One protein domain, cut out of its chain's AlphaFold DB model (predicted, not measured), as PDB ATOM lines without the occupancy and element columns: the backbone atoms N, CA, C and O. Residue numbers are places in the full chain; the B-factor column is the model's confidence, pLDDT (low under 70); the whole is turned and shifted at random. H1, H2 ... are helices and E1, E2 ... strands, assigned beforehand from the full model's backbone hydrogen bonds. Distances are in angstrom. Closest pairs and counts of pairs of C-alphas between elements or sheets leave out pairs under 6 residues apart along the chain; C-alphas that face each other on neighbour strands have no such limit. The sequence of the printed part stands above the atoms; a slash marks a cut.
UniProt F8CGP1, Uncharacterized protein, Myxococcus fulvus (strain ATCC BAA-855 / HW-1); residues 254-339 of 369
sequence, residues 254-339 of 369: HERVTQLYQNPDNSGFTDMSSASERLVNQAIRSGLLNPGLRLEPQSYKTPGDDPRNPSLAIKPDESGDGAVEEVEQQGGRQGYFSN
ATOM      1  N   HIS A 254      11.372 196.489  16.535       74.50
ATOM      2  CA  HIS A 254      10.708 197.510  15.709       74.50
ATOM      3  C   HIS A 254      11.688 198.613  15.284       74.50
ATOM      4  O   HIS A 254      11.680 199.027  14.127       74.50
ATOM      5  N   GLU A 255      12.588 199.025  16.176       77.56
ATOM      6  CA  GLU A 255      13.612 200.044  15.918       77.56
ATOM      7  C   GLU A 255      14.654 199.563  14.899       77.56
ATOM      8  O   GLU A 255      15.011 200.308  13.992       77.56
ATOM      9  N   ARG A 256      15.082 198.299  14.979       78.62
ATOM     10  CA  ARG A 256      15.993 197.643  14.027       78.62
ATOM     11  C   ARG A 256      15.361 197.517  12.643       78.62
ATOM     12  O   ARG A 256      16.007 197.831  11.644       78.62
ATOM     13  N   VAL A 257      14.098 197.083  12.572       79.12
ATOM     14  CA  VAL A 257      13.332 197.020  11.315       79.12
ATOM     15  C   VAL A 257      13.170 198.425  10.743       79.12
ATOM     16  O   VAL A 257      13.448 198.644   9.569       79.12
ATOM     17  N   THR A 258      12.797 199.397  11.571       81.69
ATOM     18  CA  THR A 258      12.670 200.798  11.162       81.69
ATOM     19  C   THR A 258      13.998 201.344  10.650       81.69
ATOM     20  O   THR A 258      14.016 201.952   9.584       81.69
ATOM     21  N   GLN A 259      15.115 201.057  11.321       83.38
ATOM     22  CA  GLN A 259      16.439 201.442  10.845       83.38
ATOM     23  C   GLN A 259      16.711 200.836   9.472       83.38
ATOM     24  O   GLN A 259      17.049 201.564   8.558       83.38
ATOM     25  N   LEU A 260      16.527 199.535   9.267       82.00
ATOM     26  CA  LEU A 260      16.806 198.922   7.963       82.00
ATOM     27  C   LEU A 260      15.903 199.467   6.850       82.00
ATOM     28  O   LEU A 260      16.372 199.743   5.746       82.00
ATOM     29  N   TYR A 261      14.609 199.612   7.131       80.50
ATOM     30  CA  TYR A 261      13.616 199.950   6.119       80.50
ATOM     31  C   TYR A 261      13.454 201.439   5.877       80.50
ATOM     32  O   TYR A 261      13.020 201.765   4.788       80.50
ATOM     33  N   GLN A 262      13.766 202.325   6.823       85.12
ATOM     34  CA  GLN A 262      13.602 203.776   6.661       85.12
ATOM     35  C   GLN A 262      14.922 204.546   6.566       85.12
ATOM     36  O   GLN A 262      14.889 205.765   6.372       85.12
ATOM     37  N   ASN A 263      16.081 203.886   6.703       83.75
ATOM     38  CA  ASN A 263      17.362 204.575   6.559       83.75
ATOM     39  C   ASN A 263      17.469 205.215   5.160       83.75
ATOM     40  O   ASN A 263      17.258 204.519   4.164       83.75
ATOM     41  N   PRO A 264      17.831 206.505   5.054       81.56
ATOM     42  CA  PRO A 264      18.086 207.162   3.772       81.56
ATOM     43  C   PRO A 264      19.141 206.468   2.896       81.56
ATOM     44  O   PRO A 264      19.057 206.549   1.671       81.56
ATOM     45  N   ASP A 265      20.097 205.762   3.506       83.94
ATOM     46  CA  ASP A 265      21.125 204.974   2.817       83.94
ATOM     47  C   ASP A 265      20.546 203.703   2.165       83.94
ATOM     48  O   ASP A 265      21.146 203.131   1.252       83.94
ATOM     49  N   ASN A 266      19.337 203.281   2.558       85.56
ATOM     50  CA  ASN A 266      18.585 202.253   1.850       85.56
ATOM     51  C   ASN A 266      17.899 202.858   0.612       85.56
ATOM     52  O   ASN A 266      16.773 203.360   0.660       85.56
ATOM     53  N   SER A 267      18.566 202.768  -0.539       84.88
ATOM     54  CA  SER A 267      18.013 203.229  -1.826       84.88
ATOM     55  C   SER A 267      16.634 202.630  -2.156       84.88
ATOM     56  O   SER A 267      15.769 203.336  -2.678       84.88
ATOM     57  N   GLY A 268      16.380 201.374  -1.767       84.75
ATOM     58  CA  GLY A 268      15.091 200.711  -1.963       84.75
ATOM     59  C   GLY A 268      13.944 201.388  -1.207       84.75
ATOM     60  O   GLY A 268      12.830 201.475  -1.728       84.75
ATOM     61  N   PHE A 269      14.213 201.939  -0.019       85.38
ATOM     62  CA  PHE A 269      13.228 202.731   0.719       85.38
ATOM     63  C   PHE A 269      12.862 204.010  -0.022       85.38
ATOM     64  O   PHE A 269      11.683 204.332  -0.159       85.38
ATOM     65  N   THR A 270      13.862 204.727  -0.537       84.06
ATOM     66  CA  THR A 270      13.646 205.986  -1.263       84.06
ATOM     67  C   THR A 270      12.776 205.768  -2.505       84.06
ATOM     68  O   THR A 270      11.828 206.527  -2.750       84.06
ATOM     69  N   ASP A 271      13.041 204.695  -3.254       87.31
ATOM     70  CA  ASP A 271      12.262 204.321  -4.436       87.31
ATOM     71  C   ASP A 271      10.824 203.921  -4.080       87.31
ATOM     72  O   ASP A 271       9.868 204.408  -4.699       87.31
ATOM     73  N   MET A 272      10.657 203.079  -3.055       87.25
ATOM     74  CA  MET A 272       9.348 202.648  -2.554       87.25
ATOM     75  C   MET A 272       8.530 203.827  -2.018       87.25
ATOM     76  O   MET A 272       7.354 203.967  -2.358       87.25
ATOM     77  N   SER A 273       9.151 204.712  -1.238       86.50
ATOM     78  CA  SER A 273       8.522 205.904  -0.668       86.50
ATOM     79  C   SER A 273       8.012 206.827  -1.775       86.50
ATOM     80  O   SER A 273       6.832 207.187  -1.813       86.50
ATOM     81  N   SER A 274       8.854 207.081  -2.780       86.88
ATOM     82  CA  SER A 274       8.486 207.866  -3.960       86.88
ATOM     83  C   SER A 274       7.347 207.226  -4.764       86.88
ATOM     84  O   SER A 274       6.474 207.922  -5.289       86.88
ATOM     85  N   ALA A 275       7.344 205.896  -4.908       88.19
ATOM     86  CA  ALA A 275       6.273 205.172  -5.592       88.19
ATOM     87  C   ALA A 275       4.948 205.235  -4.819       88.19
ATOM     88  O   ALA A 275       3.901 205.485  -5.424       88.19
ATOM     89  N   SER A 276       5.005 205.087  -3.496       87.81
ATOM     90  CA  SER A 276       3.855 205.173  -2.597       87.81
ATOM     91  C   SER A 276       3.205 206.554  -2.645       87.81
ATOM     92  O   SER A 276       1.994 206.667  -2.837       87.81
ATOM     93  N   GLU A 277       4.005 207.622  -2.590       88.00
ATOM     94  CA  GLU A 277       3.509 208.995  -2.724       88.00
ATOM     95  C   GLU A 277       2.818 209.232  -4.071       88.00
ATOM     96  O   GLU A 277       1.757 209.866  -4.125       88.00
ATOM     97  N   ARG A 278       3.378 208.715  -5.175       89.75
ATOM     98  CA  ARG A 278       2.744 208.813  -6.500       89.75
ATOM     99  C   ARG A 278       1.402 208.090  -6.536       89.75
ATOM    100  O   ARG A 278       0.429 208.670  -7.019       89.75
ATOM    101  N   LEU A 279       1.347 206.868  -6.011       89.50
ATOM    102  CA  LEU A 279       0.136 206.051  -5.986       89.50
ATOM    103  C   LEU A 279      -0.978 206.724  -5.174       89.50
ATOM    104  O   LEU A 279      -2.083 206.905  -5.687       89.50
ATOM    105  N   VAL A 280      -0.682 207.158  -3.945       88.56
ATOM    106  CA  VAL A 280      -1.664 207.820  -3.070       88.56
ATOM    107  C   VAL A 280      -2.155 209.124  -3.697       88.56
ATOM    108  O   VAL A 280      -3.360 209.372  -3.758       88.56
ATOM    109  N   ASN A 281      -1.255 209.944  -4.245       88.38
ATOM    110  CA  ASN A 281      -1.651 211.186  -4.907       88.38
ATOM    111  C   ASN A 281      -2.508 210.945  -6.155       88.38
ATOM    112  O   ASN A 281      -3.447 211.707  -6.401       88.38
ATOM    113  N   GLN A 282      -2.215 209.905  -6.938       91.25
ATOM    114  CA  GLN A 282      -3.038 209.524  -8.081       91.25
ATOM    115  C   GLN A 282      -4.429 209.068  -7.627       91.25
ATOM    116  O   GLN A 282      -5.422 209.557  -8.160       91.25
ATOM    117  N   ALA A 283      -4.515 208.221  -6.601       88.19
ATOM    118  CA  ALA A 283      -5.785 207.744  -6.065       88.19
ATOM    119  C   ALA A 283      -6.645 208.884  -5.481       88.19
ATOM    120  O   ALA A 283      -7.850 208.925  -5.729       88.19
ATOM    121  N   ILE A 284      -6.040 209.864  -4.797       89.12
ATOM    122  CA  ILE A 284      -6.736 211.080  -4.335       89.12
ATOM    123  C   ILE A 284      -7.259 211.896  -5.524       89.12
ATOM    124  O   ILE A 284      -8.414 212.317  -5.526       89.12
ATOM    125  N   ARG A 285      -6.438 212.116  -6.563       92.25
ATOM    126  CA  ARG A 285      -6.856 212.860  -7.770       92.25
ATOM    127  C   ARG A 285      -7.978 212.159  -8.532       92.25
ATOM    128  O   ARG A 285      -8.830 212.832  -9.102       92.25
ATOM    129  N   SER A 286      -7.983 210.831  -8.531       93.56
ATOM    130  CA  SER A 286      -9.031 210.003  -9.130       93.56
ATOM    131  C   SER A 286     -10.284 209.873  -8.255       93.56
ATOM    132  O   SER A 286     -11.226 209.201  -8.665       93.56
ATOM    133  N   GLY A 287     -10.317 210.495  -7.070       90.06
ATOM    134  CA  GLY A 287     -11.453 210.433  -6.148       90.06
ATOM    135  C   GLY A 287     -11.624 209.087  -5.435       90.06
ATOM    136  O   GLY A 287     -12.679 208.844  -4.861       90.06
ATOM    137  N   LEU A 288     -10.609 208.215  -5.473       86.25
ATOM    138  CA  LEU A 288     -10.619 206.902  -4.819       86.25
ATOM    139  C   LEU A 288     -10.237 206.982  -3.335       86.25
ATOM    140  O   LEU A 288     -10.685 206.158  -2.546       86.25
ATOM    141  N   LEU A 289      -9.416 207.965  -2.953       84.25
ATOM    142  CA  LEU A 289      -8.992 208.194  -1.569       84.25
ATOM    143  C   LEU A 289      -9.363 209.601  -1.096       84.25
ATOM    144  O   LEU A 289      -9.394 210.556  -1.875       84.25
ATOM    145  N   ASN A 290      -9.605 209.734   0.210       83.25
ATOM    146  CA  ASN A 290      -9.862 211.022   0.844       83.25
ATOM    147  C   ASN A 290      -8.587 211.898   0.808       83.25
ATOM    148  O   ASN A 290      -7.513 211.398   1.142       83.25
ATOM    149  N   PRO A 291      -8.673 213.203   0.473       84.88
ATOM    150  CA  PRO A 291      -7.523 214.112   0.501       84.88
ATOM    151  C   PRO A 291      -6.769 214.171   1.838       84.88
ATOM    152  O   PRO A 291      -5.582 214.482   1.836       84.88
ATOM    153  N   GLY A 292      -7.435 213.866   2.956       82.00
ATOM    154  CA  GLY A 292      -6.824 213.777   4.286       82.00
ATOM    155  C   GLY A 292      -5.863 212.597   4.480       82.00
ATOM    156  O   GLY A 292      -5.141 212.587   5.466       82.00
ATOM    157  N   LEU A 293      -5.822 211.640   3.543       79.75
ATOM    158  CA  LEU A 293      -4.873 210.514   3.525       79.75
ATOM    159  C   LEU A 293      -3.602 210.826   2.716       79.75
ATOM    160  O   LEU A 293      -2.829 209.928   2.388       79.75
ATOM    161  N   ARG A 294      -3.403 212.083   2.296       84.81
ATOM    162  CA  ARG A 294      -2.232 212.466   1.501       84.81
ATOM    163  C   ARG A 294      -0.958 212.274   2.317       84.81
ATOM    164  O   ARG A 294      -0.774 212.960   3.312       84.81
ATOM    165  N   LEU A 295      -0.060 211.430   1.813       83.00
ATOM    166  CA  LEU A 295       1.284 211.255   2.356       83.00
ATOM    167  C   LEU A 295       2.058 212.576   2.279       83.00
ATOM    168  O   LEU A 295       2.248 213.135   1.195       83.00
ATOM    169  N   GLU A 296       2.475 213.086   3.433       72.50
ATOM    170  CA  GLU A 296       3.312 214.278   3.510       72.50
ATOM    171  C   GLU A 296       4.791 213.899   3.333       72.50
ATOM    172  O   GLU A 296       5.251 212.921   3.939       72.50
ATOM    173  N   PRO A 297       5.564 214.652   2.528       66.88
ATOM    174  CA  PRO A 297       7.003 214.442   2.422       66.88
ATOM    175  C   PRO A 297       7.660 214.600   3.796       66.88
ATOM    176  O   PRO A 297       7.406 215.584   4.487       66.88
ATOM    177  N   GLN A 298       8.507 213.643   4.188       62.22
ATOM    178  CA  GLN A 298       9.267 213.659   5.452       62.22
ATOM    179  C   GLN A 298       8.421 213.654   6.743       62.22
ATOM    180  O   GLN A 298       8.961 213.818   7.836       62.22
ATOM    181  N   SER A 299       7.107 213.440   6.642       63.62
ATOM    182  CA  SER A 299       6.194 213.329   7.780       63.62
ATOM    183  C   SER A 299       5.504 211.969   7.736       63.62
ATOM    184  O   SER A 299       4.592 211.728   6.944       63.62
ATOM    185  N   TYR A 300       5.951 211.071   8.618       64.69
ATOM    186  CA  TYR A 300       5.385 209.729   8.824       64.69
ATOM    187  C   TYR A 300       4.157 209.743   9.754       64.69
ATOM    188  O   TYR A 300       3.765 208.721  10.306       64.69
ATOM    189  N   LYS A 301       3.561 210.924   9.978       58.78
ATOM    190  CA  LYS A 301       2.387 211.137  10.842       58.78
ATOM    191  C   LYS A 301       1.122 211.369  10.020       58.78
ATOM    192  O   LYS A 301       0.304 212.228  10.350       58.78
ATOM    193  N   THR A 302       0.981 210.651   8.911       58.97
ATOM    194  CA  THR A 302      -0.226 210.752   8.089       58.97
ATOM    195  C   THR A 302      -1.374 209.996   8.773       58.97
ATOM    196  O   THR A 302      -1.136 208.919   9.312       58.97
ATOM    197  N   PRO A 303      -2.614 210.517   8.798       54.50
ATOM    198  CA  PRO A 303      -3.757 209.736   9.266       54.50
ATOM    199  C   PRO A 303      -3.968 208.499   8.372       54.50
ATOM    200  O   PRO A 303      -4.152 208.656   7.167       54.50
ATOM    201  N   GLY A 304      -3.972 207.294   8.953       62.12
ATOM    202  CA  GLY A 304      -4.133 206.014   8.240       62.12
ATOM    203  C   GLY A 304      -2.845 205.183   8.150       62.12
ATOM    204  O   GLY A 304      -1.839 205.534   8.761       62.12
ATOM    205  N   ASP A 305      -2.887 204.077   7.398       65.69
ATOM    206  CA  ASP A 305      -1.717 203.221   7.161       65.69
ATOM    207  C   ASP A 305      -0.774 203.892   6.143       65.69
ATOM    208  O   ASP A 305      -1.095 203.998   4.955       65.69
ATOM    209  N   ASP A 306       0.385 204.368   6.605       75.75
ATOM    210  CA  ASP A 306       1.456 204.876   5.742       75.75
ATOM    211  C   ASP A 306       2.370 203.706   5.335       75.75
ATOM    212  O   ASP A 306       3.067 203.169   6.197       75.75
ATOM    213  N   PRO A 307       2.433 203.311   4.048       74.56
ATOM    214  CA  PRO A 307       3.294 202.212   3.596       74.56
ATOM    215  C   PRO A 307       4.793 202.504   3.777       74.56
ATOM    216  O   PRO A 307       5.616 201.600   3.647       74.56
ATOM    217  N   ARG A 308       5.162 203.759   4.076       77.88
ATOM    218  CA  ARG A 308       6.530 204.161   4.422       77.88
ATOM    219  C   ARG A 308       6.869 203.860   5.881       77.88
ATOM    220  O   ARG A 308       8.043 203.901   6.241       77.88
ATOM    221  N   ASN A 309       5.876 203.577   6.724       77.31
ATOM    222  CA  ASN A 309       6.066 203.245   8.127       77.31
ATOM    223  C   ASN A 309       5.928 201.731   8.348       77.31
ATOM    224  O   ASN A 309       4.818 201.210   8.218       77.31
ATOM    225  N   PRO A 310       7.016 201.001   8.659       73.75
ATOM    226  CA  PRO A 310       6.920 199.571   8.883       73.75
ATOM    227  C   PRO A 310       6.064 199.297  10.123       73.75
ATOM    228  O   PRO A 310       6.328 199.790  11.222       73.75
ATOM    229  N   SER A 311       5.031 198.481   9.928       71.44
ATOM    230  CA  SER A 311       4.250 197.892  11.009       71.44
ATOM    231  C   SER A 311       4.799 196.497  11.275       71.44
ATOM    232  O   SER A 311       4.936 195.697  10.348       71.44
ATOM    233  N   LEU A 312       5.144 196.220  12.530       70.94
ATOM    234  CA  LEU A 312       5.606 194.912  12.970       70.94
ATOM    235  C   LEU A 312       4.541 194.296  13.872       70.94
ATOM    236  O   LEU A 312       3.998 194.974  14.741       70.94
ATOM    237  N   ALA A 313       4.263 193.015  13.659       71.00
ATOM    238  CA  ALA A 313       3.446 192.211  14.548       71.00
ATOM    239  C   ALA A 313       4.100 190.838  14.683       71.00
ATOM    240  O   ALA A 313       4.265 190.135  13.688       71.00
ATOM    241  N   ILE A 314       4.514 190.490  15.894       70.75
ATOM    242  CA  ILE A 314       5.099 189.191  16.221       70.75
ATOM    243  C   ILE A 314       4.404 188.748  17.489       70.75
ATOM    244  O   ILE A 314       4.409 189.489  18.459       70.75
ATOM    245  N   LYS A 315       3.805 187.567  17.502       69.12
ATOM    246  CA  LYS A 315       3.186 187.040  18.711       69.12
ATOM    247  C   LYS A 315       3.568 185.572  18.844       69.12
ATOM    248  O   LYS A 315       3.392 184.835  17.870       69.12
ATOM    249  N   PRO A 316       4.120 185.148  19.991       62.94
ATOM    250  CA  PRO A 316       4.488 183.757  20.183       62.94
ATOM    251  C   PRO A 316       3.228 182.881  20.148       62.94
ATOM    252  O   PRO A 316       2.206 183.208  20.755       62.94
ATOM    253  N   ASP A 317       3.288 181.778  19.401       63.44
ATOM    254  CA  ASP A 317       2.211 180.787  19.354       63.44
ATOM    255  C   ASP A 317       2.339 179.835  20.550       63.44
ATOM    256  O   ASP A 317       3.116 178.882  20.530       63.44
ATOM    257  N   GLU A 318       1.610 180.134  21.626       62.75
ATOM    258  CA  GLU A 318       1.629 179.342  22.862       62.75
ATOM    259  C   GLU A 318       0.604 178.194  22.871       62.75
ATOM    260  O   GLU A 318       0.716 177.285  23.695       62.75
ATOM    261  N   SER A 319      -0.404 178.217  21.987       60.44
ATOM    262  CA  SER A 319      -1.537 177.276  22.031       60.44
ATOM    263  C   SER A 319      -1.664 176.364  20.810       60.44
ATOM    264  O   SER A 319      -2.445 175.415  20.860       60.44
ATOM    265  N   GLY A 320      -0.905 176.603  19.733       56.84
ATOM    266  CA  GLY A 320      -0.980 175.833  18.487       56.84
ATOM    267  C   GLY A 320      -2.212 176.150  17.631       56.84
ATOM    268  O   GLY A 320      -2.391 175.559  16.566       56.84
ATOM    269  N   ASP A 321      -3.052 177.090  18.073       58.88
ATOM    270  CA  ASP A 321      -4.208 177.595  17.325       58.88
ATOM    271  C   ASP A 321      -3.817 178.726  16.353       58.88
ATOM    272  O   ASP A 321      -4.660 179.252  15.619       58.88
ATOM    273  N   GLY A 322      -2.531 179.092  16.332       57.41
ATOM    274  CA  GLY A 322      -2.015 180.237  15.608       57.41
ATOM    275  C   GLY A 322      -2.285 181.544  16.347       57.41
ATOM    276  O   GLY A 322      -3.310 181.756  16.999       57.41
ATOM    277  N   ALA A 323      -1.355 182.477  16.213       57.72
ATOM    278  CA  ALA A 323      -1.474 183.790  16.797       57.72
ATOM    279  C   ALA A 323      -2.459 184.651  15.978       57.72
ATOM    280  O   ALA A 323      -2.126 185.216  14.931       57.72
ATOM    281  N   VAL A 324      -3.698 184.743  16.471       65.50
ATOM    282  CA  VAL A 324      -4.710 185.706  16.016       65.50
ATOM    283  C   VAL A 324      -4.694 186.919  16.944       65.50
ATOM    284  O   VAL A 324      -4.766 186.796  18.174       65.50
ATOM    285  N   GLU A 325      -4.617 188.107  16.362       63.75
ATOM    286  CA  GLU A 325      -4.791 189.365  17.070       63.75
ATOM    287  C   GLU A 325      -6.040 190.100  16.591       63.75
ATOM    288  O   GLU A 325      -6.208 190.348  15.406       63.75
ATOM    289  N   GLU A 326      -6.918 190.508  17.506       68.38
ATOM    290  CA  GLU A 326      -8.023 191.401  17.155       68.38
ATOM    291  C   GLU A 326      -7.582 192.867  17.191       68.38
ATOM    292  O   GLU A 326      -7.145 193.370  18.231       68.38
ATOM    293  N   VAL A 327      -7.775 193.569  16.076       63.16
ATOM    294  CA  VAL A 327      -7.556 195.014  15.955       63.16
ATOM    295  C   VAL A 327      -8.879 195.690  15.604       63.16
ATOM    296  O   VAL A 327      -9.667 195.196  14.795       63.16
ATOM    297  N   GLU A 328      -9.146 196.833  16.229       63.25
ATOM    298  CA  GLU A 328     -10.314 197.650  15.916       63.25
ATOM    299  C   GLU A 328     -10.002 198.543  14.706       63.25
ATOM    300  O   GLU A 328      -9.187 199.459  14.784       63.25
ATOM    301  N   GLN A 329     -10.641 198.272  13.567       58.47
ATOM    302  CA  GLN A 329     -10.515 199.068  12.349       58.47
ATOM    303  C   GLN A 329     -11.890 199.405  11.773       58.47
ATOM    304  O   GLN A 329     -12.797 198.577  11.733       58.47
ATOM    305  N   GLN A 330     -12.037 200.645  11.296       57.09
ATOM    306  CA  GLN A 330     -13.233 201.125  10.586       57.09
ATOM    307  C   GLN A 330     -14.563 200.882  11.336       57.09
ATOM    308  O   GLN A 330     -15.605 200.674  10.720       57.09
ATOM    309  N   GLY A 331     -14.540 200.926  12.675       64.50
ATOM    310  CA  GLY A 331     -15.728 200.720  13.515       64.50
ATOM    311  C   GLY A 331     -16.122 199.255  13.732       64.50
ATOM    312  O   GLY A 331     -17.238 198.994  14.181       64.50
ATOM    313  N   GLY A 332     -15.237 198.302  13.422       57.28
ATOM    314  CA  GLY A 332     -15.411 196.879  13.713       57.28
ATOM    315  C   GLY A 332     -14.132 196.231  14.248       57.28
ATOM    316  O   GLY A 332     -13.035 196.762  14.090       57.28
ATOM    317  N   ARG A 333     -14.273 195.065  14.886       63.25
ATOM    318  CA  ARG A 333     -13.139 194.223  15.305       63.25
ATOM    319  C   ARG A 333     -12.793 193.283  14.156       63.25
ATOM    320  O   ARG A 333     -13.669 192.570  13.674       63.25
ATOM    321  N   GLN A 334     -11.545 193.314  13.709       61.56
ATOM    322  CA  GLN A 334     -11.018 192.442  12.662       61.56
ATOM    323  C   GLN A 334      -9.888 191.593  13.240       61.56
ATOM    324  O   GLN A 334      -9.060 192.097  13.995       61.56
ATOM    325  N   GLY A 335      -9.867 190.305  12.899       60.12
ATOM    326  CA  GLY A 335      -8.761 189.414  13.238       60.12
ATOM    327  C   GLY A 335      -7.614 189.589  12.246       60.12
ATOM    328  O   GLY A 335      -7.816 189.486  11.039       60.12
ATOM    329  N   TYR A 336      -6.419 189.838  12.757       59.44
ATOM    330  CA  TYR A 336      -5.156 189.865  12.039       59.44
ATOM    331  C   TYR A 336      -4.370 188.611  12.393       59.44
ATOM    332  O   TYR A 336      -4.248 188.242  13.561       59.44
ATOM    333  N   PHE A 337      -3.833 187.950  11.376       58.94
ATOM    334  CA  PHE A 337      -2.911 186.845  11.575       58.94
ATOM    335  C   PHE A 337      -1.526 187.433  11.829       58.94
ATOM    336  O   PHE A 337      -0.972 188.104  10.963       58.94
ATOM    337  N   SER A 338      -0.978 187.182  13.013       52.06
ATOM    338  CA  SER A 338       0.445 187.416  13.311       52.06
ATOM    339  C   SER A 338       1.311 186.203  12.955       52.06
ATOM    340  O   SER A 338       2.508 186.186  13.220       52.06
ATOM    341  N   ASN A 339       0.706 185.188  12.335       50.00
ATOM    342  CA  ASN A 339       1.426 184.046  11.803       50.00
ATOM    343  C   ASN A 339       2.259 184.503  10.606       50.00
ATOM    344  O   ASN A 339       1.790 185.249   9.744       50.00
TER     345      ASN A 339
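Overview. This is residues 254 to 339 of the 369 residues of an uncharacterized protein of Myxococcus fulvus (strain ATCC BAA-855 / HW-1) (UniProt F8CGP1). A loose, flat model shows a two-stranded hairpin, E1 and E2, at one side and a long helix, H2, at the other, with a long unnamed stretch, residues 286 to 323, running between them. The short helix H1 makes a corner with H2, near the end where H2 begins. The printed part has 86 residues with two named helices and two named strands, in the order H1, H2, E1, E2; the sheet's order is E1 - E2, antiparallel. The class is mixed, helices and strands, with 40 residues, under half, in named elements. The radius of gyration of the C-alphas is 15.9 A, and the spans are 45 by 35 by 17 A.

Along the chain. Find C-alpha 324 at (-4.710, 185.706, 16.016), where E1, residues 324 to 329, begins its 15.0 A. E2, residues 332 to 337, covers 16.2 A and ends at C-alpha 337, at (-2.911, 186.845, 11.575). H2, residues 267 to 285, runs 27.3 A from C-alpha 267 at (18.013, 203.229, -1.826). H1 is residues 254 to 262, 11.4 A.

Arrangement. Start at the hairpin of E1 and E2, whose directions differ by 145 degrees; N 327 and O 334 are 2.9 A apart, within hydrogen-bond range. H2 and E2 are apart. H1 and H2 are close but not clearly touching; their closest C-alphas, of Gln 262 and Phe 269, are 6.0 A apart. Their lines are about perpendicular, at 82 degrees. In H1 and H2 every O i to N i+4 pair is within hydrogen-bond range.

Size, cuts and confidence. Look to Arg 285 and Ser 319 for the two C-alphas farthest apart, 46.7 A. The printed part has no cut; the link from H2 to E1 is long, with 38 residues. Residues 263 to 268, of which 267 and 268 belong to H2, stand free. The pLDDT is under 70 at residues 297 to 305 and 315 to 339.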